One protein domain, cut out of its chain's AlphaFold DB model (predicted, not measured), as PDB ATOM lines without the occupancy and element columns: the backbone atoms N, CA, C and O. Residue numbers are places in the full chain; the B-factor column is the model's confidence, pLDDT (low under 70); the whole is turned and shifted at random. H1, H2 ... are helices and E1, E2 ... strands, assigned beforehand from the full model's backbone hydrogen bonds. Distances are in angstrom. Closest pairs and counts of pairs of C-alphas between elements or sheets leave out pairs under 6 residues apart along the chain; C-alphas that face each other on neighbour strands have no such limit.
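This is residues 654 to 842 of the 911 residues of the protein "YD repeat-containing protein" of Flavobacterium chilense (UniProt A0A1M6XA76). One long, twisted sheet of eleven strands, E1 to E11, makes the body, a single layer laid out strand after strand along the longest axis and curled like part of a barrel that stays wide open. H1 lies beside strand ends partway along the sheet, and H2, followed by residues 830 to 842, stands up from it near the E11 edge. The printed part has 189 residues, with two named helices and eleven named strands in the order E1 E2 E3 E4 H1 E5 E6 E7 E8 E9 E10 E11 H2; the antiparallel sheet has the same strand order, and the class is mostly strand. The whole is loose, with a radius of gyration of the C-alphas of 21.2 A, and elongated, spanning 68 by 43 by 33 A.

The sheet holds, side by side, E1 (residues 654 to 663), E2 (671 to 678), E3 (689 to 693), E4 (699 to 706), E5 (730 to 737), E6 (740 to 751), E7 (759 to 768), E8 (779 to 786), E9 (792 to 797), E10 (803 to 808) and E11 (813 to 819). E1 to E4 and E5 to E11 are two meanders, each strand the antiparallel neighbour of the one before. The edge strands E1 and E11 are apart. E6 and E7 form a hairpin at 161 degrees, with N 746 and O 765 2.8 A apart, within hydrogen-bond range. Between the meanders, E4 and E5 are antiparallel at 163 degrees, with N 703 and O 734 2.8 A apart. Toward the edges, N 659 of E1 and O 675 of E2 are 2.8 A apart, and N 804 of E10 and O 818 of E11 are 2.9 A apart. H1, residues 718 to 723, is on the sheet at a height of 5.1 A, over none of its strands; it is near E6, and its closest C-alphas to E7 are those of Met 721 and Leu 759, 7.4 A apart. H2, residues 823 to 829, is on the sheet at a height of 10.4 A, over E10 and only just not over E9, on which 2 of its C-alphas fall; it stands up from the sheet at 43 degrees. Its closest C-alphas to E10 are those of Asn 823 and Ser 804, 5.7 A apart. In H1 and H2 every O i to N i+4 pair is within hydrogen-bond range.

E1 begins at C-alpha 654 (47.627, 9.643, 2.894) and is 27.0 A long. E6, the longest strand by residues, measures 34.7 A and ends at C-alpha 751 (47.933, 13.348, 38.295); E7 measures 27.4 A, E2 23.2 A and E4 23.1 A. H2 ends at C-alpha 829 (27.544, 26.593, 53.961).

The C-alphas of Asn 667 and Gly 831 are the two farthest apart, 70.5 A. The printed part has no cut. The link from E4 to H1, 11 residues, is long, and the other links are short or tight. Residues 830 to 842 hold no named element, and their C-alphas lie 25 to 34 A from the mean of the C-alphas. The mean pLDDT of the printed part is 93.8, and no printed residue is under 70.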
ATOM      1  N   ILE A 654      47.888   8.496   3.756       86.50
ATOM      2  CA  ILE A 654      47.627   9.643   2.894       86.50
ATOM      3  C   ILE A 654      46.790  10.620   3.693       86.50
ATOM      4  O   ILE A 654      45.761  10.231   4.239       86.50
ATOM      5  N   VAL A 655      47.220  11.875   3.732       87.69
ATOM      6  CA  VAL A 655      46.558  12.935   4.497       87.69
ATOM      7  C   VAL A 655      46.251  14.132   3.595       87.69
ATOM      8  O   VAL A 655      46.980  14.346   2.616       87.69
ATOM      9  N   PRO A 656      45.193  14.912   3.882       90.56
ATOM     10  CA  PRO A 656      44.948  16.180   3.201       90.56
ATOM     11  C   PRO A 656      46.113  17.141   3.454       90.56
ATOM     12  O   PRO A 656      46.445  17.416   4.603       90.56
ATOM     13  N   SER A 657      46.743  17.654   2.400       94.19
ATOM     14  CA  SER A 657      47.858  18.606   2.505       94.19
ATOM     15  C   SER A 657      47.451  20.035   2.158       94.19
ATOM     16  O   SER A 657      48.042  20.985   2.672       94.19
ATOM     17  N   SER A 658      46.427  20.205   1.319       96.62
ATOM     18  CA  SER A 658      45.905  21.515   0.939       96.62
ATOM     19  C   SER A 658      44.405  21.464   0.676       96.62
ATOM     20  O   SER A 658      43.906  20.500   0.102       96.62
ATOM     21  N   GLU A 659      43.723  22.545   1.027       97.75
ATOM     22  CA  GLU A 659      42.334  22.836   0.691       97.75
ATOM     23  C   GLU A 659      42.242  24.304   0.256       97.75
ATOM     24  O   GLU A 659      42.598  25.204   1.014       97.75
ATOM     25  N   THR A 660      41.799  24.556  -0.971       98.12
ATOM     26  CA  THR A 660      41.625  25.907  -1.515       98.12
ATOM     27  C   THR A 660      40.149  26.155  -1.762       98.12
ATOM     28  O   THR A 660      39.574  25.566  -2.673       98.12
ATOM     29  N   GLU A 661      39.541  27.044  -0.986       98.12
ATOM     30  CA  GLU A 661      38.177  27.511  -1.201       98.12
ATOM     31  C   GLU A 661      38.188  28.830  -1.983       98.12
ATOM     32  O   GLU A 661      38.778  29.814  -1.551       98.12
ATOM     33  N   THR A 662      37.500  28.877  -3.121       97.50
ATOM     34  CA  THR A 662      37.252  30.094  -3.898       97.50
ATOM     35  C   THR A 662      35.755  30.380  -3.931       97.50
ATOM     36  O   THR A 662      34.983  29.601  -4.488       97.50
ATOM     37  N   SER A 663      35.344  31.511  -3.362       96.50
ATOM     38  CA  SER A 663      33.984  32.050  -3.446       96.50
ATOM     39  C   SER A 663      33.887  33.086  -4.563       96.50
ATOM     40  O   SER A 663      34.731  33.978  -4.674       96.50
ATOM     41  N   PHE A 664      32.844  32.986  -5.382       94.00
ATOM     42  CA  PHE A 664      32.616  33.855  -6.531       94.00
ATOM     43  C   PHE A 664      31.404  34.751  -6.273       94.00
ATOM     44  O   PHE A 664      30.313  34.267  -5.977       94.00
ATOM     45  N   TYR A 665      31.590  36.061  -6.429       87.75
ATOM     46  CA  TYR A 665      30.532  37.058  -6.292       87.75
ATOM     47  C   TYR A 665      30.353  37.797  -7.614       87.75
ATOM     48  O   TYR A 665      31.320  38.094  -8.319       87.75
ATOM     49  N   LYS A 666      29.103  38.108  -7.962       81.94
ATOM     50  CA  LYS A 666      28.783  38.776  -9.226       81.94
ATOM     51  C   LYS A 666      29.505  40.124  -9.310       81.94
ATOM     52  O   LYS A 666      29.349  40.963  -8.426       81.94
ATOM     53  N   ASN A 667      30.247  40.336 -10.397       81.44
ATOM     54  CA  ASN A 667      30.995  41.566 -10.685       81.44
ATOM     55  C   ASN A 667      32.076  41.935  -9.645       81.44
ATOM     56  O   ASN A 667      32.442  43.104  -9.545       81.44
ATOM     57  N   GLN A 668      32.592  40.971  -8.875       86.25
ATOM     58  CA  GLN A 668      33.701  41.183  -7.938       86.25
ATOM     59  C   GLN A 668      34.818  40.166  -8.184       86.25
ATOM     60  O   GLN A 668      34.593  39.104  -8.767       86.25
ATOM     61  N   ASN A 669      36.028  40.485  -7.723       88.12
ATOM     62  CA  ASN A 669      37.124  39.522  -7.738       88.12
ATOM     63  C   ASN A 669      36.793  38.338  -6.809       88.12
ATOM     64  O   ASN A 669      36.249  38.562  -5.723       88.12
ATOM     65  N   PRO A 670      37.115  37.090  -7.197       91.25
ATOM     66  CA  PRO A 670      36.878  35.931  -6.344       91.25
ATOM     67  C   PRO A 670      37.645  36.029  -5.023       91.25
ATOM     68  O   PRO A 670      38.813  36.421  -5.002       91.25
ATOM     69  N   ILE A 671      37.008  35.608  -3.932       94.88
ATOM     70  CA  ILE A 671      37.650  35.490  -2.621       94.88
ATOM     71  C   ILE A 671      38.201  34.074  -2.504       94.88
ATOM     72  O   ILE A 671      37.444  33.110  -2.491       94.88
ATOM     73  N   THR A 672      39.520  33.948  -2.437       95.31
ATOM     74  CA  THR A 672      40.230  32.690  -2.195       95.31
ATOM     75  C   THR A 672      40.742  32.600  -0.759       95.31
ATOM     76  O   THR A 672      41.342  33.546  -0.243       95.31
ATOM     77  N   VAL A 673      40.526  31.444  -0.143       96.88
ATOM     78  CA  VAL A 673      41.056  31.041   1.156       96.88
ATOM     79  C   VAL A 673      41.786  29.716   0.963       96.88
ATOM     80  O   VAL A 673      41.193  28.728   0.544       96.88
ATOM     81  N   LEU A 674      43.082  29.694   1.253       97.56
ATOM     82  CA  LEU A 674      43.929  28.511   1.128       97.56
ATOM     83  C   LEU A 674      44.318  28.012   2.516       97.56
ATOM     84  O   LEU A 674      44.984  28.726   3.261       97.56
ATOM     85  N   LYS A 675      43.946  26.779   2.843       97.50
ATOM     86  CA  LYS A 675      44.374  26.058   4.040       97.50
ATOM     87  C   LYS A 675      45.413  25.008   3.654       97.50
ATOM     88  O   LYS A 675      45.113  24.092   2.899       97.50
ATOM     89  N   LYS A 676      46.627  25.107   4.190       97.19
ATOM     90  CA  LYS A 676      47.656  24.061   4.105       97.19
ATOM     91  C   LYS A 676      47.778  23.340   5.435       97.19
ATOM     92  O   LYS A 676      47.722  23.988   6.475       97.19
ATOM     93  N   SER A 677      47.993  22.033   5.385       95.56
ATOM     94  CA  SER A 677      48.169  21.163   6.548       95.56
ATOM     95  C   SER A 677      49.513  20.445   6.451       95.56
ATOM     96  O   SER A 677      49.779  19.761   5.462       95.56
ATOM     97  N   ASN A 678      50.352  20.582   7.477       93.38
ATOM     98  CA  ASN A 678      51.686  19.983   7.529       93.38
ATOM     99  C   ASN A 678      51.765  18.925   8.636       93.38
ATOM    100  O   ASN A 678      51.198  19.090   9.716       93.38
ATOM    101  N   TYR A 679      52.496  17.845   8.369       90.44
ATOM    102  CA  TYR A 679      52.583  16.650   9.221       90.44
ATOM    103  C   TYR A 679      54.051  16.241   9.369       90.44
ATOM    104  O   TYR A 679      54.466  15.162   8.942       90.44
ATOM    105  N   ASP A 680      54.892  17.157   9.833       86.00
ATOM    106  CA  ASP A 680      56.345  17.069   9.622       86.00
ATOM    107  C   ASP A 680      57.075  16.191  10.645       86.00
ATOM    108  O   ASP A 680      58.237  15.838  10.442       86.00
ATOM    109  N   ASN A 681      56.393  15.781  11.716       84.69
ATOM    110  CA  ASN A 681      56.981  14.933  12.742       84.69
ATOM    111  C   ASN A 681      56.744  13.442  12.442       84.69
ATOM    112  O   ASN A 681      55.642  12.923  12.615       84.69
ATOM    113  N   TYR A 682      57.809  12.734  12.045       81.88
ATOM    114  CA  TYR A 682      57.786  11.299  11.721       81.88
ATOM    115  C   TYR A 682      57.576  10.361  12.926       81.88
ATOM    116  O   TYR A 682      57.368   9.166  12.721       81.88
ATOM    117  N   THR A 683      57.651  10.866  14.163       81.19
ATOM    118  CA  THR A 683      57.479  10.046  15.375       81.19
ATOM    119  C   THR A 683      56.013   9.814  15.716       81.19
ATOM    120  O   THR A 683      55.632   8.685  16.017       81.19
ATOM    121  N   HIS A 684      55.201  10.870  15.649       83.94
ATOM    122  CA  HIS A 684      53.807  10.847  16.083       83.94
ATOM    123  C   HIS A 684      52.827  11.161  14.960       83.94
ATOM    124  O   HIS A 684      51.639  10.940  15.136       83.94
ATOM    125  N   LEU A 685      53.275  11.667  13.805       84.75
ATOM    126  CA  LEU A 685      52.460  11.730  12.589       84.75
ATOM    127  C   LEU A 685      51.203  12.637  12.655       84.75
ATOM    128  O   LEU A 685      50.459  12.721  11.683       84.75
ATOM    129  N   ASN A 686      50.990  13.360  13.758       88.69
ATOM    130  CA  ASN A 686      49.892  14.323  13.919       88.69
ATOM    131  C   ASN A 686      50.139  15.596  13.083       88.69
ATOM    132  O   ASN A 686      51.263  15.874  12.654       88.69
ATOM    133  N   LEU A 687      49.087  16.400  12.894       91.88
ATOM    134  CA  LEU A 687      49.160  17.721  12.265       91.88
ATOM    135  C   LEU A 687      50.087  18.643  13.076       91.88
ATOM    136  O   LEU A 687      49.739  19.032  14.186       91.88
ATOM    137  N   THR A 688      51.248  19.010  12.534       94.19
ATOM    138  CA  THR A 688      52.240  19.866  13.211       94.19
ATOM    139  C   THR A 688      51.971  21.349  12.989       94.19
ATOM    140  O   THR A 688      52.266  22.181  13.847       94.19
ATOM    141  N   SER A 689      51.389  21.716  11.845       95.75
ATOM    142  CA  SER A 689      50.924  23.082  11.607       95.75
ATOM    143  C   SER A 689      49.843  23.168  10.537       95.75
ATOM    144  O   SER A 689      49.733  22.306   9.667       95.75
ATOM    145  N   SER A 690      49.068  24.248  10.584       96.69
ATOM    146  CA  SER A 690      48.140  24.644   9.531       96.69
ATOM    147  C   SER A 690      48.329  26.111   9.156       96.69
ATOM    148  O   SER A 690      48.389  26.963  10.040       96.69
ATOM    149  N   GLU A 691      48.374  26.429   7.867       97.38
ATOM    150  CA  GLU A 691      48.479  27.797   7.340       97.38
ATOM    151  C   GLU A 691      47.184  28.167   6.619       97.38
ATOM    152  O   GLU A 691      46.784  27.469   5.694       97.38
ATOM    153  N   LEU A 692      46.548  29.264   7.025       97.12
ATOM    154  CA  LEU A 692      45.402  29.874   6.359       97.12
ATOM    155  C   LEU A 692      45.869  31.140   5.636       97.12
ATOM    156  O   LEU A 692      46.285  32.091   6.289       97.12
ATOM    157  N   THR A 693      45.794  31.170   4.311       96.62
ATOM    158  CA  THR A 693      46.080  32.357   3.493       96.62
ATOM    159  C   THR A 693      44.773  32.935   2.957       96.62
ATOM    160  O   THR A 693      44.013  32.220   2.303       96.62
ATOM    161  N   LEU A 694      44.504  34.208   3.247       93.12
ATOM    162  CA  LEU A 694      43.342  34.954   2.755       93.12
ATOM    163  C   LEU A 694      43.631  35.600   1.386       93.12
ATOM    164  O   LEU A 694      44.762  35.598   0.900       93.12
ATOM    165  N   SER A 695      42.605  36.170   0.749       91.62
ATOM    166  CA  SER A 695      42.710  36.727  -0.615       91.62
ATOM    167  C   SER A 695      43.593  37.962  -0.732       91.62
ATOM    168  O   SER A 695      44.101  38.251  -1.810       91.62
ATOM    169  N   ASP A 696      43.763  38.693   0.364       90.69
ATOM    170  CA  ASP A 696      44.666  39.838   0.476       90.69
ATOM    171  C   ASP A 696      46.135  39.413   0.678       90.69
ATOM    172  O   ASP A 696      47.014  40.265   0.778       90.69
ATOM    173  N   GLY A 697      46.408  38.104   0.719       90.00
ATOM    174  CA  GLY A 697      47.726  37.530   0.962       90.00
ATOM    175  C   GLY A 697      48.061  37.349   2.443       90.00
ATOM    176  O   GLY A 697      49.067  36.704   2.735       90.00
ATOM    177  N   ASN A 698      47.225  37.839   3.369       92.12
ATOM    178  CA  ASN A 698      47.468  37.704   4.802       92.12
ATOM    179  C   ASN A 698      47.451  36.234   5.219       92.12
ATOM    180  O   ASN A 698      46.559  35.466   4.836       92.12
ATOM    181  N   LYS A 699      48.423  35.851   6.048       95.38
ATOM    182  CA  LYS A 699      48.611  34.466   6.477       95.38
ATOM    183  C   LYS A 699      48.446  34.320   7.971       95.38
ATOM    184  O   LYS A 699      49.163  34.943   8.745       95.38
ATOM    185  N   LYS A 700      47.586  33.395   8.378       97.31
ATOM    186  CA  LYS A 700      47.477  32.933   9.756       97.31
ATOM    187  C   LYS A 700      48.033  31.518   9.862       97.31
ATOM    188  O   LYS A 700      47.451  30.587   9.315       97.31
ATOM    189  N   ILE A 701      49.140  31.341  10.572       97.69
ATOM    190  CA  ILE A 701      49.766  30.030  10.788       97.69
ATOM    191  C   ILE A 701      49.447  29.568  12.205       97.69
ATOM    192  O   ILE A 701      49.614  30.329  13.149       97.69
ATOM    193  N   THR A 702      48.999  28.330  12.366       97.62
ATOM    194  CA  THR A 702      48.798  27.687  13.670       97.62
ATOM    195  C   THR A 702      49.755  26.511  13.784       97.62
ATOM    196  O   THR A 702      49.784  25.674  12.887       97.62
ATOM    197  N   LYS A 703      50.560  26.454  14.845       97.25
ATOM    198  CA  LYS A 703      51.472  25.344  15.154       97.25
ATOM    199  C   LYS A 703      50.948  24.576  16.359       97.25
ATOM    200  O   LYS A 703      50.444  25.205  17.289       97.25
ATOM    201  N   TYR A 704      51.104  23.259  16.331       96.94
ATOM    202  CA  TYR A 704      50.644  22.347  17.373       96.94
ATOM    203  C   TYR A 704      51.822  21.532  17.894       96.94
ATOM    204  O   TYR A 704      52.573  20.971  17.094       96.94
ATOM    205  N   SER A 705      51.937  21.440  19.214       96.50
ATOM    206  CA  SER A 705      52.923  20.603  19.896       96.50
ATOM    207  C   SER A 705      52.213  19.554  20.743       96.50
ATOM    208  O   SER A 705      51.257  19.865  21.458       96.50
ATOM    209  N   TYR A 706      52.689  18.319  20.684       95.69
ATOM    210  CA  TYR A 706      52.108  17.135  21.310       95.69
ATOM    211  C   TYR A 706      53.062  16.540  22.348       95.69
ATOM    212  O   TYR A 706      54.246  16.868  22.391       95.69
ATOM    213  N   ALA A 707      52.570  15.601  23.158       95.19
ATOM    214  CA  ALA A 707      53.348  14.965  24.228       95.19
ATOM    215  C   ALA A 707      54.681  14.332  23.764       95.19
ATOM    216  O   ALA A 707      55.616  14.220  24.550       95.19
ATOM    217  N   GLN A 708      54.794  13.923  22.497       93.88
ATOM    218  CA  GLN A 708      56.015  13.321  21.947       93.88
ATOM    219  C   GLN A 708      57.051  14.348  21.449       93.88
ATOM    220  O   GLN A 708      58.167  13.953  21.106       93.88
ATOM    221  N   ASP A 709      56.711  15.639  21.391       94.94
ATOM    222  CA  ASP A 709      57.633  16.687  20.951       94.94
ATOM    223  C   ASP A 709      58.643  17.039  22.049       94.94
ATOM    224  O   ASP A 709      58.303  17.191  23.224       94.94
ATOM    225  N   SER A 710      59.911  17.218  21.665       93.12
ATOM    226  CA  SER A 710      61.009  17.469  22.610       93.12
ATOM    227  C   SER A 710      60.795  18.722  23.464       93.12
ATOM    228  O   SER A 710      61.181  18.742  24.630       93.12
ATOM    229  N   GLU A 711      60.137  19.745  22.917       92.50
ATOM    230  CA  GLU A 711      59.788  20.978  23.630       92.50
ATOM    231  C   GLU A 711      58.761  20.780  24.752       92.50
ATOM    232  O   GLU A 711      58.710  21.594  25.669       92.50
ATOM    233  N   MET A 712      57.965  19.709  24.710       94.94
ATOM    234  CA  MET A 712      57.001  19.396  25.764       94.94
ATOM    235  C   MET A 712      57.637  18.585  26.897       94.94
ATOM    236  O   MET A 712      57.061  18.513  27.973       94.94
ATOM    237  N   SER A 713      58.830  18.010  26.703       93.12
ATOM    238  CA  SER A 713      59.445  17.047  27.636       93.12
ATOM    239  C   SER A 713      59.672  17.546  29.073       93.12
ATOM    240  O   SER A 713      59.795  16.725  29.980       93.12
ATOM    241  N   SER A 714      59.727  18.865  29.296       92.38
ATOM    242  CA  SER A 714      59.884  19.480  30.623       92.38
ATOM    243  C   SER A 714      58.565  19.664  31.381       92.38
ATOM    244  O   SER A 714      58.586  19.969  32.575       92.38
ATOM    245  N   LEU A 715      57.422  19.496  30.710       94.88
ATOM    246  CA  LEU A 715      56.110  19.571  31.336       94.88
ATOM    247  C   LEU A 715      55.859  18.326  32.204       94.88
ATOM    248  O   LEU A 715      56.356  17.234  31.910       94.88
ATOM    249  N   PRO A 716      55.077  18.460  33.284       94.75
ATOM    250  CA  PRO A 716      54.759  17.336  34.153       94.75
ATOM    251  C   PRO A 716      53.908  16.273  33.429       94.75
ATOM    252  O   PRO A 716      53.080  16.587  32.577       94.75
ATOM    253  N   PHE A 717      54.111  15.004  33.802       95.31
ATOM    254  CA  PHE A 717      53.334  13.821  33.382       95.31
ATOM    255  C   PHE A 717      53.313  13.468  31.885       95.31
ATOM    256  O   PHE A 717      52.531  12.619  31.452       95.31
ATOM    257  N   ILE A 718      54.200  14.057  31.085       96.19
ATOM    258  CA  ILE A 718      54.295  13.797  29.642       96.19
ATOM    259  C   ILE A 718      54.627  12.335  29.336       96.19
ATOM    260  O   ILE A 718      54.012  11.728  28.458       96.19
ATOM    261  N   SER A 719      55.551  11.739  30.093       94.62
ATOM    262  CA  SER A 719      55.908  10.323  29.956       94.62
ATOM    263  C   SER A 719      54.699   9.409  30.166       94.62
ATOM    264  O   SER A 719      54.520   8.442  29.426       94.62
ATOM    265  N   GLU A 720      53.835   9.721  31.135       94.69
ATOM    266  CA  GLU A 720      52.599   8.981  31.374       94.69
ATOM    267  C   GLU A 720      51.539   9.213  30.297       94.69
ATOM    268  O   GLU A 720      50.877   8.253  29.907       94.69
ATOM    269  N   MET A 721      51.406  10.434  29.763       94.62
ATOM    270  CA  MET A 721      50.529  10.687  28.611       94.62
ATOM    271  C   MET A 721      50.930   9.815  27.415       94.62
ATOM    272  O   MET A 721      50.081   9.151  26.820       94.62
ATOM    273  N   VAL A 722      52.229   9.740  27.106       94.12
ATOM    274  CA  VAL A 722      52.753   8.871  26.041       94.12
ATOM    275  C   VAL A 722      52.521   7.392  26.364       94.12
ATOM    276  O   VAL A 722      52.085   6.635  25.494       94.12
ATOM    277  N   ALA A 723      52.755   6.964  27.610       93.25
ATOM    278  CA  ALA A 723      52.525   5.581  28.034       93.25
ATOM    279  C   ALA A 723      51.053   5.154  27.881       93.25
ATOM    280  O   ALA A 723      50.783   4.030  27.447       93.25
ATOM    281  N   ASN A 724      50.121   6.074  28.151       91.88
ATOM    282  CA  ASN A 724      48.675   5.887  28.009       91.88
ATOM    283  C   ASN A 724      48.155   6.161  26.584       91.88
ATOM    284  O   ASN A 724      46.947   6.179  26.370       91.88
ATOM    285  N   ASN A 725      49.046   6.354  25.602       93.50
ATOM    286  CA  ASN A 725      48.714   6.651  24.204       93.50
ATOM    287  C   ASN A 725      47.875   7.935  24.009       93.50
ATOM    288  O   ASN A 725      47.229   8.096  22.979       93.50
ATOM    289  N   MET A 726      47.925   8.880  24.954       93.31
ATOM    290  CA  MET A 726      47.315  10.215  24.854       93.31
ATOM    291  C   MET A 726      48.204  11.152  24.015       93.31
ATOM    292  O   MET A 726      48.671  12.191  24.478       93.31
ATOM    293  N   ILE A 727      48.510  10.735  22.786       92.50
ATOM    294  CA  ILE A 727      49.533  11.335  21.914       92.50
ATOM    295  C   ILE A 727      48.974  12.277  20.842       92.50
ATOM    296  O   ILE A 727      49.744  12.975  20.187       92.50
ATOM    297  N   SER A 728      47.654  12.316  20.653       92.88
ATOM    298  CA  SER A 728      46.972  13.177  19.672       92.88
ATOM    299  C   SER A 728      46.307  14.402  20.309       92.88
ATOM    300  O   SER A 728      45.576  15.124  19.636       92.88
ATOM    301  N   ILE A 729      46.586  14.669  21.589       93.62
ATOM    302  CA  ILE A 729      46.136  15.871  22.298       93.62
ATOM    303  C   ILE A 729      47.184  16.983  22.104       93.62
ATOM    304  O   ILE A 729      48.322  16.806  22.551       93.62
ATOM    305  N   PRO A 730      46.849  18.119  21.462       95.94
ATOM    306  CA  PRO A 730      47.760  19.255  21.380       95.94
ATOM    307  C   PRO A 730      47.911  19.893  22.766       95.94
ATOM    308  O   PRO A 730      46.937  20.342  23.368       95.94
ATOM    309  N   LEU A 731      49.138  19.922  23.279       97.44
ATOM    310  CA  LEU A 731      49.472  20.522  24.573       97.44
ATOM    311  C   LEU A 731      49.795  22.004  24.444       97.44
ATOM    312  O   LEU A 731      49.454  22.779  25.333       97.44
ATOM    313  N   LYS A 732      50.417  22.400  23.330       97.75
ATOM    314  CA  LYS A 732      50.683  23.799  23.001       97.75
ATOM    315  C   LYS A 732      50.134  24.126  21.621       97.75
ATOM    316  O   LYS A 732      50.365  23.384  20.669       97.75
ATOM    317  N   THR A 733      49.465  25.269  21.514       97.94
ATOM    318  CA  THR A 733      49.021  25.839  20.241       97.94
ATOM    319  C   THR A 733      49.537  27.265  20.113       97.94
ATOM    320  O   THR A 733      49.298  28.101  20.978       97.94
ATOM    321  N   GLN A 734      50.227  27.573  19.018       97.94
ATOM    322  CA  GLN A 734      50.719  28.924  18.732       97.94
ATOM    323  C   GLN A 734      50.124  29.435  17.428       97.94
ATOM    324  O   GLN A 734      50.189  28.754  16.409       97.94
ATOM    325  N   THR A 735      49.585  30.650  17.439       97.69
ATOM    326  CA  THR A 735      49.066  31.326  16.246       97.69
ATOM    327  C   THR A 735      49.995  32.463  15.847       97.69
ATOM    328  O   THR A 735      50.398  33.254  16.693       97.69
ATOM    329  N   PHE A 736      50.284  32.594  14.558       97.25
ATOM    330  CA  PHE A 736      51.142  33.620  13.975       97.25
ATOM    331  C   PHE A 736      50.412  34.352  12.848       97.25
ATOM    332  O   PHE A 736      49.619  33.741  12.131       97.25
ATOM    333  N   ASN A 737      50.704  35.641  12.681       94.62
ATOM    334  CA  ASN A 737      50.506  36.364  11.432       94.62
ATOM    335  C   ASN A 737      51.836  36.332  10.686       94.62
ATOM    336  O   ASN A 737      52.805  36.939  11.146       94.62
ATOM    337  N   GLU A 738      51.900  35.573   9.598       89.19
ATOM    338  CA  GLU A 738      53.159  35.213   8.944       89.19
ATOM    339  C   GLU A 738      54.195  34.678   9.958       89.19
ATOM    340  O   GLU A 738      54.040  33.574  10.474       89.19
ATOM    341  N   ASN A 739      55.228  35.465  10.278       89.75
ATOM    342  CA  ASN A 739      56.295  35.101  11.215       89.75
ATOM    343  C   ASN A 739      56.101  35.683  12.626       89.75
ATOM    344  O   ASN A 739      56.832  35.323  13.547       89.75
ATOM    345  N   THR A 740      55.138  36.585  12.820       94.88
ATOM    346  CA  THR A 740      54.908  37.256  14.104       94.88
ATOM    347  C   THR A 740      53.876  36.490  14.919       94.88
ATOM    348  O   THR A 740      52.723  36.363  14.508       94.88
ATOM    349  N   LYS A 741      54.264  35.994  16.098       96.81
ATOM    350  CA  LYS A 741      53.335  35.318  17.012       96.81
ATOM    351  C   LYS A 741      52.240  36.290  17.472       96.81
ATOM    352  O   LYS A 741      52.527  37.424  17.847       96.81
ATOM    353  N   LEU A 742      50.988  35.846  17.393       96.88
ATOM    354  CA  LEU A 742      49.785  36.571  17.811       96.88
ATOM    355  C   LEU A 742      49.242  36.069  19.142       96.88
ATOM    356  O   LEU A 742      48.660  36.848  19.896       96.88
ATOM    357  N   SER A 743      49.357  34.768  19.389       97.88
ATOM    358  CA  SER A 743      48.895  34.150  20.623       97.88
ATOM    359  C   SER A 743      49.529  32.787  20.828       97.88
ATOM    360  O   SER A 743      49.908  32.105  19.871       97.88
ATOM    361  N   GLU A 744      49.570  32.376  22.082       97.94
ATOM    362  CA  GLU A 744      49.981  31.051  22.515       97.94
ATOM    363  C   GLU A 744      48.999  30.542  23.562       97.94
ATOM    364  O   GLU A 744      48.504  31.321  24.375       97.94
ATOM    365  N   GLU A 745      48.714  29.246  23.523       98.25
ATOM    366  CA  GLU A 745      47.971  28.518  24.542       98.25
ATOM    367  C   GLU A 745      48.762  27.265  24.923       98.25
ATOM    368  O   GLU A 745      49.281  26.570  24.048       98.25
ATOM    369  N   LEU A 746      48.854  26.985  26.221       97.94
ATOM    370  CA  LEU A 746      49.535  25.831  26.797       97.94
ATOM    371  C   LEU A 746      48.632  25.184  27.850       97.94
ATOM    372  O   LEU A 746      48.256  25.825  28.832       97.94
ATOM    373  N   THR A 747      48.342  23.896  27.682       97.88
ATOM    374  CA  THR A 747      47.635  23.085  28.678       97.88
ATOM    375  C   THR A 747      48.625  22.202  29.425       97.88
ATOM    376  O   THR A 747      49.340  21.399  28.827       97.88
ATOM    377  N   VAL A 748      48.642  22.326  30.750       97.31
ATOM    378  CA  VAL A 748      49.471  21.515  31.647       97.31
ATOM    379  C   VAL A 748      48.586  20.525  32.387       97.31
ATOM    380  O   VAL A 748      47.560  20.913  32.949       97.31
ATOM    381  N   TYR A 749      48.997  19.262  32.395       96.31
ATOM    382  CA  TYR A 749      48.285  18.166  33.047       96.31
ATOM    383  C   TYR A 749      48.835  17.893  34.448       96.31
ATOM    384  O   TYR A 749      49.976  18.234  34.763       96.31
ATOM    385  N   ASP A 750      48.012  17.267  35.282       94.88
ATOM    386  CA  ASP A 750      48.385  16.769  36.604       94.88
ATOM    387  C   ASP A 750      47.818  15.360  36.836       94.88
ATOM    388  O   ASP A 750      46.932  14.896  36.108       94.88
ATOM    389  N   LYS A 751      48.350  14.676  37.850       92.81
ATOM    390  CA  LYS A 751      47.933  13.348  38.295       92.81
ATOM    391  C   LYS A 751      47.957  13.290  39.816       92.81
ATOM    392  O   LYS A 751      49.013  13.423  40.432       92.81
ATOM    393  N   SER A 752      46.809  13.013  40.426       90.06
ATOM    394  CA  SER A 752      46.669  12.987  41.883       90.06
ATOM    395  C   SER A 752      45.937  11.742  42.369       90.06
ATOM    396  O   SER A 752      44.987  11.276  41.742       90.06
ATOM    397  N   ALA A 753      46.314  11.236  43.544       89.31
ATOM    398  CA  ALA A 753      45.580  10.159  44.207       89.31
ATOM    399  C   ALA A 753      44.129  10.562  44.537       89.31
ATOM    400  O   ALA A 753      43.248   9.705  44.548       89.31
ATOM    401  N   ALA A 754      43.866  11.861  44.745       84.88
ATOM    402  CA  ALA A 754      42.521  12.389  44.986       84.88
ATOM    403  C   ALA A 754      41.587  12.220  43.773       84.88
ATOM    404  O   ALA A 754      40.378  12.103  43.938       84.88
ATOM    405  N   THR A 755      42.153  12.161  42.565       86.06
ATOM    406  CA  THR A 755      41.430  11.959  41.304       86.06
ATOM    407  C   THR A 755      41.634  10.545  40.769       86.06
ATOM    408  O   THR A 755      41.644  10.343  39.562       86.06
ATOM    409  N   SER A 756      41.864   9.554  41.638       88.19
ATOM    410  CA  SER A 756      42.134   8.160  41.237       88.19
ATOM    411  C   SER A 756      43.327   8.005  40.276       88.19
ATOM    412  O   SER A 756      43.375   7.064  39.487       88.19
ATOM    413  N   ASN A 757      44.306   8.916  40.342       90.31
ATOM    414  CA  ASN A 757      45.459   9.009  39.440       90.31
ATOM    415  C   ASN A 757      45.099   9.219  37.959       90.31
ATOM    416  O   ASN A 757      45.867   8.825  37.077       90.31
ATOM    417  N   LEU A 758      43.962   9.859  37.678       92.50
ATOM    418  CA  LEU A 758      43.613  10.288  36.327       92.50
ATOM    419  C   LEU A 758      44.528  11.424  35.853       92.50
ATOM    420  O   LEU A 758      44.841  12.333  36.624       92.50
ATOM    421  N   LEU A 759      44.925  11.373  34.577       94.25
ATOM    422  CA  LEU A 759      45.637  12.456  33.893       94.25
ATOM    423  C   LEU A 759      44.622  13.490  33.413       94.25
ATOM    424  O   LEU A 759      43.903  13.250  32.442       94.25
ATOM    425  N   LEU A 760      44.564  14.633  34.091       94.62
ATOM    426  CA  LEU A 760      43.573  15.678  33.829       94.62
ATOM    427  C   LEU A 760      44.257  17.033  33.609       94.62
ATOM    428  O   LEU A 760      45.315  17.277  34.194       94.62
ATOM    429  N   PRO A 761      43.667  17.935  32.804       95.81
ATOM    430  CA  PRO A 761      44.133  19.313  32.718       95.81
ATOM    431  C   PRO A 761      44.135  19.969  34.103       95.81
ATOM    432  O   PRO A 761      43.138  19.917  34.820       95.81
ATOM    433  N   ARG A 762      45.243  20.615  34.467       96.12
ATOM    434  CA  ARG A 762      45.404  21.349  35.730       96.12
ATOM    435  C   ARG A 762      45.458  22.851  35.520       96.12
ATOM    436  O   ARG A 762      44.823  23.596  36.265       96.12
ATOM    437  N   TYR A 763      46.190  23.292  34.504       97.12
ATOM    438  CA  TYR A 763      46.295  24.702  34.150       97.12
ATOM    439  C   TYR A 763      46.128  24.887  32.648       97.12
ATOM    440  O   TYR A 763      46.682  24.120  31.861       97.12
ATOM    441  N   VAL A 764      45.425  25.949  32.269       97.88
ATOM    442  CA  VAL A 764      45.495  26.515  30.921       97.88
ATOM    443  C   VAL A 764      46.171  27.865  31.039       97.88
ATOM    444  O   VAL A 764      45.703  28.739  31.773       97.88
ATOM    445  N   TYR A 765      47.274  28.030  30.328       97.75
ATOM    446  CA  TYR A 765      47.955  29.300  30.151       97.75
ATOM    447  C   TYR A 765      47.676  29.808  28.747       97.75
ATOM    448  O   TYR A 765      47.682  29.025  27.802       97.75
ATOM    449  N   ALA A 766      47.451  31.107  28.599       97.31
ATOM    450  CA  ALA A 766      47.364  31.712  27.283       97.31
ATOM    451  C   ALA A 766      47.807  33.169  27.319       97.31
ATOM    452  O   ALA A 766      47.537  33.890  28.279       97.31
ATOM    453  N   ASN A 767      48.410  33.640  26.237       95.94
ATOM    454  CA  ASN A 767      48.740  35.047  26.080       95.94
ATOM    455  C   ASN A 767      48.479  35.539  24.657       95.94
ATOM    456  O   ASN A 767      48.229  34.768  23.726       95.94
ATOM    457  N   LYS A 768      48.469  36.864  24.514       95.12
ATOM    458  CA  LYS A 768      48.392  37.544  23.221       95.12
ATOM    459  C   LYS A 768      49.689  38.308  22.987       95.12
ATOM    460  O   LYS A 768      50.262  38.864  23.920       95.12
ATOM    461  N   GLY A 769      50.092  38.391  21.729       93.06
ATOM    462  CA  GLY A 769      51.320  39.036  21.291       93.06
ATOM    463  C   GLY A 769      52.470  38.053  21.101       93.06
ATOM    464  O   GLY A 769      52.275  36.863  20.852       93.06
ATOM    465  N   THR A 770      53.684  38.589  21.176       93.69
ATOM    466  CA  THR A 770      54.902  37.898  20.737       93.69
ATOM    467  C   THR A 770      55.646  37.164  21.844       93.69
ATOM    468  O   THR A 770      56.528  36.369  21.536       93.69
ATOM    469  N   ASN A 771      55.316  37.419  23.111       94.25
ATOM    470  CA  ASN A 771      56.022  36.846  24.255       94.25
ATOM    471  C   ASN A 771      55.646  35.376  24.455       94.25
ATOM    472  O   ASN A 771      54.508  34.980  24.209       94.25
ATOM    473  N   ASP A 772      56.597  34.548  24.879       93.19
ATOM    474  CA  ASP A 772      56.327  33.172  25.315       93.19
ATOM    475  C   ASP A 772      55.504  33.151  26.600       93.19
ATOM    476  O   ASP A 772      55.422  34.162  27.300       93.19
ATOM    477  N   ILE A 773      54.848  32.019  26.862       95.19
ATOM    478  CA  ILE A 773      54.021  31.855  28.056       95.19
ATOM    479  C   ILE A 773      54.879  32.047  29.306       95.19
ATOM    480  O   ILE A 773      55.778  31.255  29.595       95.19
ATOM    481  N   ASP A 774      54.545  33.069  30.085       93.75
ATOM    482  CA  ASP A 774      55.028  33.226  31.447       93.75
ATOM    483  C   ASP A 774      54.020  32.570  32.392       93.75
ATOM    484  O   ASP A 774      52.939  33.094  32.662       93.75
ATOM    485  N   THR A 775      54.375  31.403  32.932       91.50
ATOM    486  CA  THR A 775      53.499  30.641  33.842       91.50
ATOM    487  C   THR A 775      53.129  31.386  35.136       91.50
ATOM    488  O   THR A 775      52.220  30.952  35.851       91.50
ATOM    489  N   SER A 776      53.787  32.511  35.446       90.44
ATOM    490  CA  SER A 776      53.434  33.384  36.569       90.44
ATOM    491  C   SER A 776      52.401  34.462  36.213       90.44
ATOM    492  O   SER A 776      51.662  34.898  37.098       90.44
ATOM    493  N   LEU A 777      52.294  34.852  34.937       91.50
ATOM    494  CA  LEU A 777      51.444  35.959  34.477       91.50
ATOM    495  C   LEU A 777      50.285  35.513  33.575       91.50
ATOM    496  O   LEU A 777      49.203  36.091  33.647       91.50
ATOM    497  N   ASP A 778      50.484  34.474  32.766       95.69
ATOM    498  CA  ASP A 778      49.603  34.115  31.648       95.69
ATOM    499  C   ASP A 778      48.577  33.024  31.995       95.69
ATOM    500  O   ASP A 778      47.976  32.397  31.120       95.69
ATOM    501  N   LYS A 779      48.366  32.748  33.286       95.94
ATOM    502  CA  LYS A 779      47.438  31.702  33.731       95.94
ATOM    503  C   LYS A 779      45.989  32.110  33.459       95.94
ATOM    504  O   LYS A 779      45.495  33.071  34.046       95.94
ATOM    505  N   LYS A 780      45.293  31.346  32.611       96.19
ATOM    506  CA  LYS A 780      43.888  31.576  32.240       96.19
ATOM    507  C   LYS A 780      42.885  30.804  33.060       96.19
ATOM    508  O   LYS A 780      41.844  31.354  33.405       96.19
ATOM    509  N   ILE A 781      43.171  29.542  33.343       97.12
ATOM    510  CA  ILE A 781      42.278  28.675  34.109       97.12
ATOM    511  C   ILE A 781      43.133  27.813  35.028       97.12
ATOM    512  O   ILE A 781      44.138  27.247  34.597       97.12
ATOM    513  N   THR A 782      42.721  27.704  36.286       97.12
ATOM    514  CA  THR A 782      43.151  26.632  37.188       97.12
ATOM    515  C   THR A 782      41.993  25.672  37.384       97.12
ATOM    516  O   THR A 782      40.926  26.105  37.802       97.12
ATOM    517  N   PHE A 783      42.188  24.387  37.108       96.62
ATOM    518  CA  PHE A 783      41.247  23.343  37.507       96.62
ATOM    519  C   PHE A 783      41.602  22.925  38.931       96.62
ATOM    520  O   PHE A 783      42.506  22.118  39.150       96.62
ATOM    521  N   ASP A 784      40.966  23.569  39.907       94.94
ATOM    522  CA  ASP A 784      41.332  23.466  41.319       94.94
ATOM    523  C   ASP A 784      41.026  22.078  41.884       94.94
ATOM    524  O   ASP A 784      41.862  21.504  42.588       94.94
ATOM    525  N   HIS A 785      39.850  21.545  41.538       94.12
ATOM    526  CA  HIS A 785      39.349  20.263  42.017       94.12
ATOM    527  C   HIS A 785      38.585  19.519  40.924       94.12
ATOM    528  O   HIS A 785      37.725  20.084  40.239       94.12
ATOM    529  N   ASN A 786      38.839  18.218  40.841       94.38
ATOM    530  CA  ASN A 786      38.084  17.271  40.036       94.38
ATOM    531  C   ASN A 786      37.616  16.125  40.932       94.38
ATOM    532  O   ASN A 786      38.269  15.809  41.929       94.38
ATOM    533  N   ASP A 787      36.507  15.493  40.562       91.62
ATOM    534  CA  ASP A 787      36.060  14.273  41.225       91.62
ATOM    535  C   ASP A 787      36.882  13.044  40.782       91.62
ATOM    536  O   ASP A 787      37.761  13.107  39.918       91.62
ATOM    537  N   THR A 788      36.574  11.887  41.368       90.69
ATOM    538  CA  THR A 788      37.243  10.612  41.066       90.69
ATOM    539  C   THR A 788      36.946  10.053  39.669       90.69
ATOM    540  O   THR A 788      37.560   9.054  39.294       90.69
ATOM    541  N   ARG A 789      36.037  10.677  38.904       89.88
ATOM    542  CA  ARG A 789      35.730  10.378  37.491       89.88
ATOM    543  C   ARG A 789      36.314  11.412  36.526       89.88
ATOM    544  O   ARG A 789      36.109  11.317  35.316       89.88
ATOM    545  N   GLY A 790      37.043  12.391  37.053       91.81
ATOM    546  CA  GLY A 790      37.675  13.458  36.292       91.81
ATOM    547  C   GLY A 790      36.765  14.637  35.963       91.81
ATOM    548  O   GLY A 790      37.220  15.575  35.307       91.81
ATOM    549  N   ASN A 791      35.524  14.659  36.454       93.62
ATOM    550  CA  ASN A 791      34.645  15.804  36.259       93.62
ATOM    551  C   ASN A 791      35.173  17.013  37.035       93.62
ATOM    552  O   ASN A 791      35.558  16.892  38.198       93.62
ATOM    553  N   VAL A 792      35.167  18.194  36.416       95.62
ATOM    554  CA  VAL A 792      35.583  19.440  37.077       95.62
ATOM    555  C   VAL A 792      34.567  19.793  38.159       95.62
ATOM    556  O   VAL A 792      33.402  20.026  37.849       95.62
ATOM    557  N   GLN A 793      35.003  19.855  39.415       95.81
ATOM    558  CA  GLN A 793      34.185  20.312  40.542       95.81
ATOM    559  C   GLN A 793      34.484  21.755  40.928       95.81
ATOM    560  O   GLN A 793      33.628  22.413  41.499       95.81
ATOM    561  N   GLN A 794      35.687  22.254  40.647       97.31
ATOM    562  CA  GLN A 794      36.006  23.664  40.814       97.31
ATOM    563  C   GLN A 794      37.045  24.095  39.789       97.31
ATOM    564  O   GLN A 794      38.040  23.397  39.575       97.31
ATOM    565  N   TYR A 795      36.839  25.269  39.204       97.44
ATOM    566  CA  TYR A 795      37.866  25.953  38.436       97.44
ATOM    567  C   TYR A 795      37.894  27.449  38.752       97.44
ATOM    568  O   TYR A 795      36.871  28.054  39.066       97.44
ATOM    569  N   THR A 796      39.069  28.054  38.616       97.44
ATOM    570  CA  THR A 796      39.284  29.487  38.819       97.44
ATOM    571  C   THR A 796      39.781  30.121  37.517       97.44
ATOM    572  O   THR A 796      40.903  29.823  37.087       97.44
ATOM    573  N   PRO A 797      38.968  30.966  36.856       94.44
ATOM    574  CA  PRO A 797      39.392  31.736  35.692       94.44
ATOM    575  C   PRO A 797      40.343  32.886  36.079       94.44
ATOM    576  O   PRO A 797      40.382  33.332  37.225       94.44
ATOM    577  N   GLU A 798      41.116  33.387  35.117       90.81
ATOM    578  CA  GLU A 798      42.088  34.472  35.306       90.81
ATOM    579  C   GLU A 798      41.475  35.687  35.989       90.81
ATOM    580  O   GLU A 798      40.538  36.289  35.461       90.81
ATOM    581  N   LYS A 799      42.058  36.091  37.128       81.38
ATOM    582  CA  LYS A 799      41.634  37.274  37.902       81.38
ATOM    583  C   LYS A 799      40.132  37.273  38.239       81.38
ATOM    584  O   LYS A 799      39.589  38.316  38.591       81.38
ATOM    585  N   GLY A 800      39.474  36.123  38.115       82.75
ATOM    586  CA  GLY A 800      38.069  35.919  38.409       82.75
ATOM    587  C   GLY A 800      37.900  35.143  39.703       82.75
ATOM    588  O   GLY A 800      38.850  34.597  40.266       82.75
ATOM    589  N   SER A 801      36.666  35.103  40.180       91.75
ATOM    590  CA  SER A 801      36.323  34.310  41.348       91.75
ATOM    591  C   SER A 801      36.212  32.824  40.984       91.75
ATOM    592  O   SER A 801      35.841  32.503  39.850       91.75
ATOM    593  N   PRO A 802      36.468  31.912  41.935       96.12
ATOM    594  CA  PRO A 802      36.254  30.484  41.734       96.12
ATOM    595  C   PRO A 802      34.813  30.154  41.325       96.12
ATOM    596  O   PRO A 802      33.857  30.808  41.756       96.12
ATOM    597  N   VAL A 803      34.677  29.123  40.494       97.69
ATOM    598  CA  VAL A 803      33.405  28.537  40.074       97.69
ATOM    599  C   VAL A 803      33.369  27.084  40.522       97.69
ATOM    600  O   VAL A 803      34.193  26.278  40.090       97.69
ATOM    601  N   SER A 804      32.388  26.748  41.351       97.81
ATOM    602  CA  SER A 804      32.117  25.389  41.815       97.81
ATOM    603  C   SER A 804      31.023  24.728  40.984       97.81
ATOM    604  O   SER A 804      30.003  25.343  40.678       97.81
ATOM    605  N   ILE A 805      31.209  23.456  40.645       97.94
ATOM    606  CA  ILE A 805      30.249  22.623  39.925       97.94
ATOM    607  C   ILE A 805      29.906  21.413  40.787       97.94
ATOM    608  O   ILE A 805      30.786  20.670  41.226       97.94
ATOM    609  N   ILE A 806      28.613  21.185  40.988       97.69
ATOM    610  CA  ILE A 806      28.109  19.990  41.664       97.69
ATOM    611  C   ILE A 806      27.544  19.055  40.601       97.69
ATOM    612  O   ILE A 806      26.746  19.472  39.763       97.69
ATOM    613  N   TRP A 807      27.948  17.789  40.651       95.75
ATOM    614  CA  TRP A 807      27.524  16.747  39.719       95.75
ATOM    615  C   TRP A 807      26.560  15.772  40.393       95.75
ATOM    616  O   TRP A 807      26.866  15.247  41.465       95.75
ATOM    617  N   GLY A 808      25.437  15.498  39.734       93.25
ATOM    618  CA  GLY A 808      24.424  14.519  40.134       93.25
ATOM    619  C   GLY A 808      24.207  13.462  39.051       93.25
ATOM    620  O   GLY A 808      25.026  13.312  38.137       93.25
ATOM    621  N   TYR A 809      23.116  12.708  39.164       90.38
ATOM    622  CA  TYR A 809      22.721  11.631  38.255       90.38
ATOM    623  C   TYR A 809      23.860  10.631  38.064       90.38
ATOM    624  O   TYR A 809      24.347  10.406  36.955       90.38
ATOM    625  N   ASN A 810      24.356  10.092  39.182       88.19
ATOM    626  CA  ASN A 810      25.541   9.235  39.210       88.19
ATOM    627  C   ASN A 810      26.773   9.917  38.578       88.19
ATOM    628  O   ASN A 810      27.499   9.285  37.821       88.19
ATOM    629  N   LYS A 811      27.004  11.208  38.860       89.69
ATOM    630  CA  LYS A 811      28.133  12.015  38.350       89.69
ATOM    631  C   LYS A 811      28.213  12.107  36.818       89.69
ATOM    632  O   LYS A 811      29.305  12.197  36.267       89.69
ATOM    633  N   THR A 812      27.067  12.066  36.137       89.50
ATOM    634  CA  THR A 812      26.993  12.188  34.667       89.50
ATOM    635  C   THR A 812      26.461  13.542  34.201       89.50
ATOM    636  O   THR A 812      26.623  13.881  33.032       89.50
ATOM    637  N   GLN A 813      25.834  14.324  35.089       93.38
ATOM    638  CA  GLN A 813      25.231  15.617  34.753       93.38
ATOM    639  C   GLN A 813      25.543  16.679  35.821       93.38
ATOM    640  O   GLN A 813      25.480  16.369  37.016       93.38
ATOM    641  N   PRO A 814      25.837  17.937  35.441       96.38
ATOM    642  CA  PRO A 814      25.988  19.029  36.395       96.38
ATOM    643  C   PRO A 814      24.613  19.455  36.922       96.38
ATOM    644  O   PRO A 814      23.739  19.826  36.143       96.38
ATOM    645  N   ILE A 815      24.422  19.435  38.238       97.44
ATOM    646  CA  ILE A 815      23.177  19.847  38.912       97.44
ATOM    647  C   ILE A 815      23.262  21.252  39.510       97.44
ATOM    648  O   ILE A 815      22.231  21.853  39.804       97.44
ATOM    649  N   ALA A 816      24.471  21.800  39.659       97.94
ATOM    650  CA  ALA A 816      24.666  23.193  40.034       97.94
ATOM    651  C   ALA A 816      25.959  23.774  39.455       97.94
ATOM    652  O   ALA A 816      26.989  23.103  39.435       97.94
ATOM    653  N   LYS A 817      25.900  25.045  39.055       98.06
ATOM    654  CA  LYS A 817      27.035  25.927  38.779       98.06
ATOM    655  C   LYS A 817      26.964  27.089  39.764       98.06
ATOM    656  O   LYS A 817      25.962  27.796  39.793       98.06
ATOM    657  N   ILE A 818      27.997  27.272  40.574       97.88
ATOM    658  CA  ILE A 818      28.045  28.271  41.642       97.88
ATOM    659  C   ILE A 818      29.243  29.174  41.377       97.88
ATOM    660  O   ILE A 818      30.387  28.789  41.602       97.88
ATOM    661  N   GLU A 819      28.984  30.364  40.851       97.38
ATOM    662  CA  GLU A 819      30.025  31.354  40.565       97.38
ATOM    663  C   GLU A 819      30.279  32.207  41.815       97.38
ATOM    664  O   GLU A 819      29.351  32.457  42.579       97.38
ATOM    665  N   ASN A 820      31.518  32.663  42.016       96.06
ATOM    666  CA  ASN A 820      31.976  33.399  43.206       96.06
ATOM    667  C   ASN A 820      32.002  32.603  44.524       96.06
ATOM    668  O   ASN A 820      32.001  33.200  45.599       96.06
ATOM    669  N   ALA A 821      32.089  31.275  44.468       96.44
ATOM    670  CA  ALA A 821      32.297  30.452  45.657       96.44
ATOM    671  C   ALA A 821      33.230  29.275  45.363       96.44
ATOM    672  O   ALA A 821      33.216  28.707  44.275       96.44
ATOM    673  N   THR A 822      34.038  28.913  46.356       96.75
ATOM    674  CA  THR A 822      34.865  27.697  46.347       96.75
ATOM    675  C   THR A 822      34.081  26.486  46.845       96.75
ATOM    676  O   THR A 822      33.131  26.623  47.620       96.75
ATOM    677  N   ASN A 823      34.557  25.282  46.521       95.06
ATOM    678  CA  ASN A 823      34.008  24.027  47.032       95.06
ATOM    679  C   ASN A 823      34.000  23.996  48.559       95.06
ATOM    680  O   ASN A 823      33.040  23.516  49.150       95.06
ATOM    681  N   THR A 824      35.035  24.546  49.201       95.75
ATOM    682  CA  THR A 824      35.113  24.637  50.663       95.75
ATOM    683  C   THR A 824      34.031  25.555  51.227       95.75
ATOM    684  O   THR A 824      33.365  25.181  52.184       95.75
ATOM    685  N   GLN A 825      33.813  26.736  50.635       96.12
ATOM    686  CA  GLN A 825      32.745  27.646  51.073       96.12
ATOM    687  C   GLN A 825      31.360  27.021  50.884       96.12
ATOM    688  O   GLN A 825      30.524  27.117  51.779       96.12
ATOM    689  N   VAL A 826      31.142  26.339  49.757       96.75
ATOM    690  CA  VAL A 826      29.899  25.608  49.478       96.75
ATOM    691  C   VAL A 826      29.690  24.484  50.497       96.75
ATOM    692  O   VAL A 826      28.623  24.401  51.096       96.75
ATOM    693  N   ALA A 827      30.705  23.654  50.751       95.62
ATOM    694  CA  ALA A 827      30.624  22.572  51.727       95.62
ATOM    695  C   ALA A 827      30.334  23.102  53.140       95.62
ATOM    696  O   ALA A 827      29.409  22.620  53.790       95.62
ATOM    697  N   VAL A 828      31.037  24.151  53.583       95.81
ATOM    698  CA  VAL A 828      30.816  24.789  54.893       95.81
ATOM    699  C   VAL A 828      29.403  25.362  55.007       95.81
ATOM    700  O   VAL A 828      28.748  25.134  56.022       95.81
ATOM    701  N   ALA A 829      28.906  26.053  53.976       95.31
ATOM    702  CA  ALA A 829      27.544  26.593  53.961       95.31
ATOM    703  C   ALA A 829      26.468  25.493  54.049       95.31
ATOM    704  O   ALA A 829      25.388  25.731  54.585       95.31
ATOM    705  N   LEU A 830      26.776  24.280  53.577       94.81
ATOM    706  CA  LEU A 830      25.911  23.101  53.673       94.81
ATOM    707  C   LEU A 830      26.177  22.234  54.920       94.81
ATOM    708  O   LEU A 830      25.495  21.229  55.108       94.81
ATOM    709  N   GLY A 831      27.150  22.590  55.768       93.94
ATOM    710  CA  GLY A 831      27.536  21.800  56.943       93.94
ATOM    711  C   GLY A 831      28.248  20.480  56.613       93.94
ATOM    712  O   GLY A 831      28.141  19.519  57.373       93.94
ATOM    713  N   LEU A 832      28.953  20.416  55.481       94.38
ATOM    714  CA  LEU A 832      29.654  19.237  54.965       94.38
ATOM    715  C   LEU A 832      31.178  19.419  54.992       94.38
ATOM    716  O   LEU A 832      31.691  20.537  55.030       94.38
ATOM    717  N   SER A 833      31.914  18.304  54.930       90.81
ATOM    718  CA  SER A 833      33.376  18.310  54.768       90.81
ATOM    719  C   SER A 833      33.815  18.622  53.337       90.81
ATOM    720  O   SER A 833      34.852  19.247  53.133       90.81
ATOM    721  N   ASP A 834      33.037  18.177  52.350       90.88
ATOM    722  CA  ASP A 834      33.277  18.367  50.922       90.88
ATOM    723  C   ASP A 834      31.962  18.242  50.129       90.88
ATOM    724  O   ASP A 834      30.900  17.972  50.690       90.88
ATOM    725  N   VAL A 835      32.035  18.465  48.815       92.81
ATOM    726  CA  VAL A 835      30.882  18.444  47.897       92.81
ATOM    727  C   VAL A 835      30.702  17.105  47.164       92.81
ATOM    728  O   VAL A 835      29.811  16.980  46.325       92.81
ATOM    729  N   ASN A 836      31.529  16.087  47.432       89.69
ATOM    730  CA  ASN A 836      31.558  14.850  46.640       89.69
ATOM    731  C   ASN A 836      30.292  14.011  46.803       89.69
ATOM    732  O   ASN A 836      29.858  13.369  45.844       89.69
ATOM    733  N   SER A 837      29.704  14.018  47.998       90.81
ATOM    734  CA  SER A 837      28.485  13.269  48.316       90.81
ATOM    735  C   SER A 837      27.210  13.918  47.779       90.81
ATOM    736  O   SER A 837      26.173  13.264  47.784       90.81
ATOM    737  N   LEU A 838      27.283  15.166  47.303       94.56
ATOM    738  CA  LEU A 838      26.114  15.885  46.812       94.56
ATOM    739  C   LEU A 838      25.590  15.285  45.506       94.56
ATOM    740  O   LEU A 838      26.363  14.988  44.584       94.56
ATOM    741  N   ASP A 839      24.271  15.156  45.436       94.44
ATOM    742  CA  ASP A 839      23.524  14.688  44.275       94.44
ATOM    743  C   ASP A 839      22.181  15.437  44.134       94.44
ATOM    744  O   ASP A 839      21.904  16.423  44.824       94.44
ATOM    745  N   GLU A 840      21.351  15.008  43.185       94.31
ATOM    746  CA  GLU A 840      20.046  15.602  42.890       94.31
ATOM    747  C   GLU A 840      19.083  15.606  44.091       94.31
ATOM    748  O   GLU A 840      18.210  16.473  44.165       94.31
ATOM    749  N   ASN A 841      19.266  14.723  45.080       94.69
ATOM    750  CA  ASN A 841      18.457  14.707  46.301       94.69
ATOM    751  C   ASN A 841      18.779  15.896  47.219       94.69
ATOM    752  O   ASN A 841      17.978  16.249  48.086       94.69
ATOM    753  N   ASN A 842      19.927  16.550  47.025       96.06
ATOM    754  CA  ASN A 842      20.343  17.724  47.787       96.06
ATOM    755  C   ASN A 842      19.942  19.055  47.131       96.06
ATOM    756  O   ASN A 842      20.296  20.116  47.640       96.06
TER     757      ASN A 842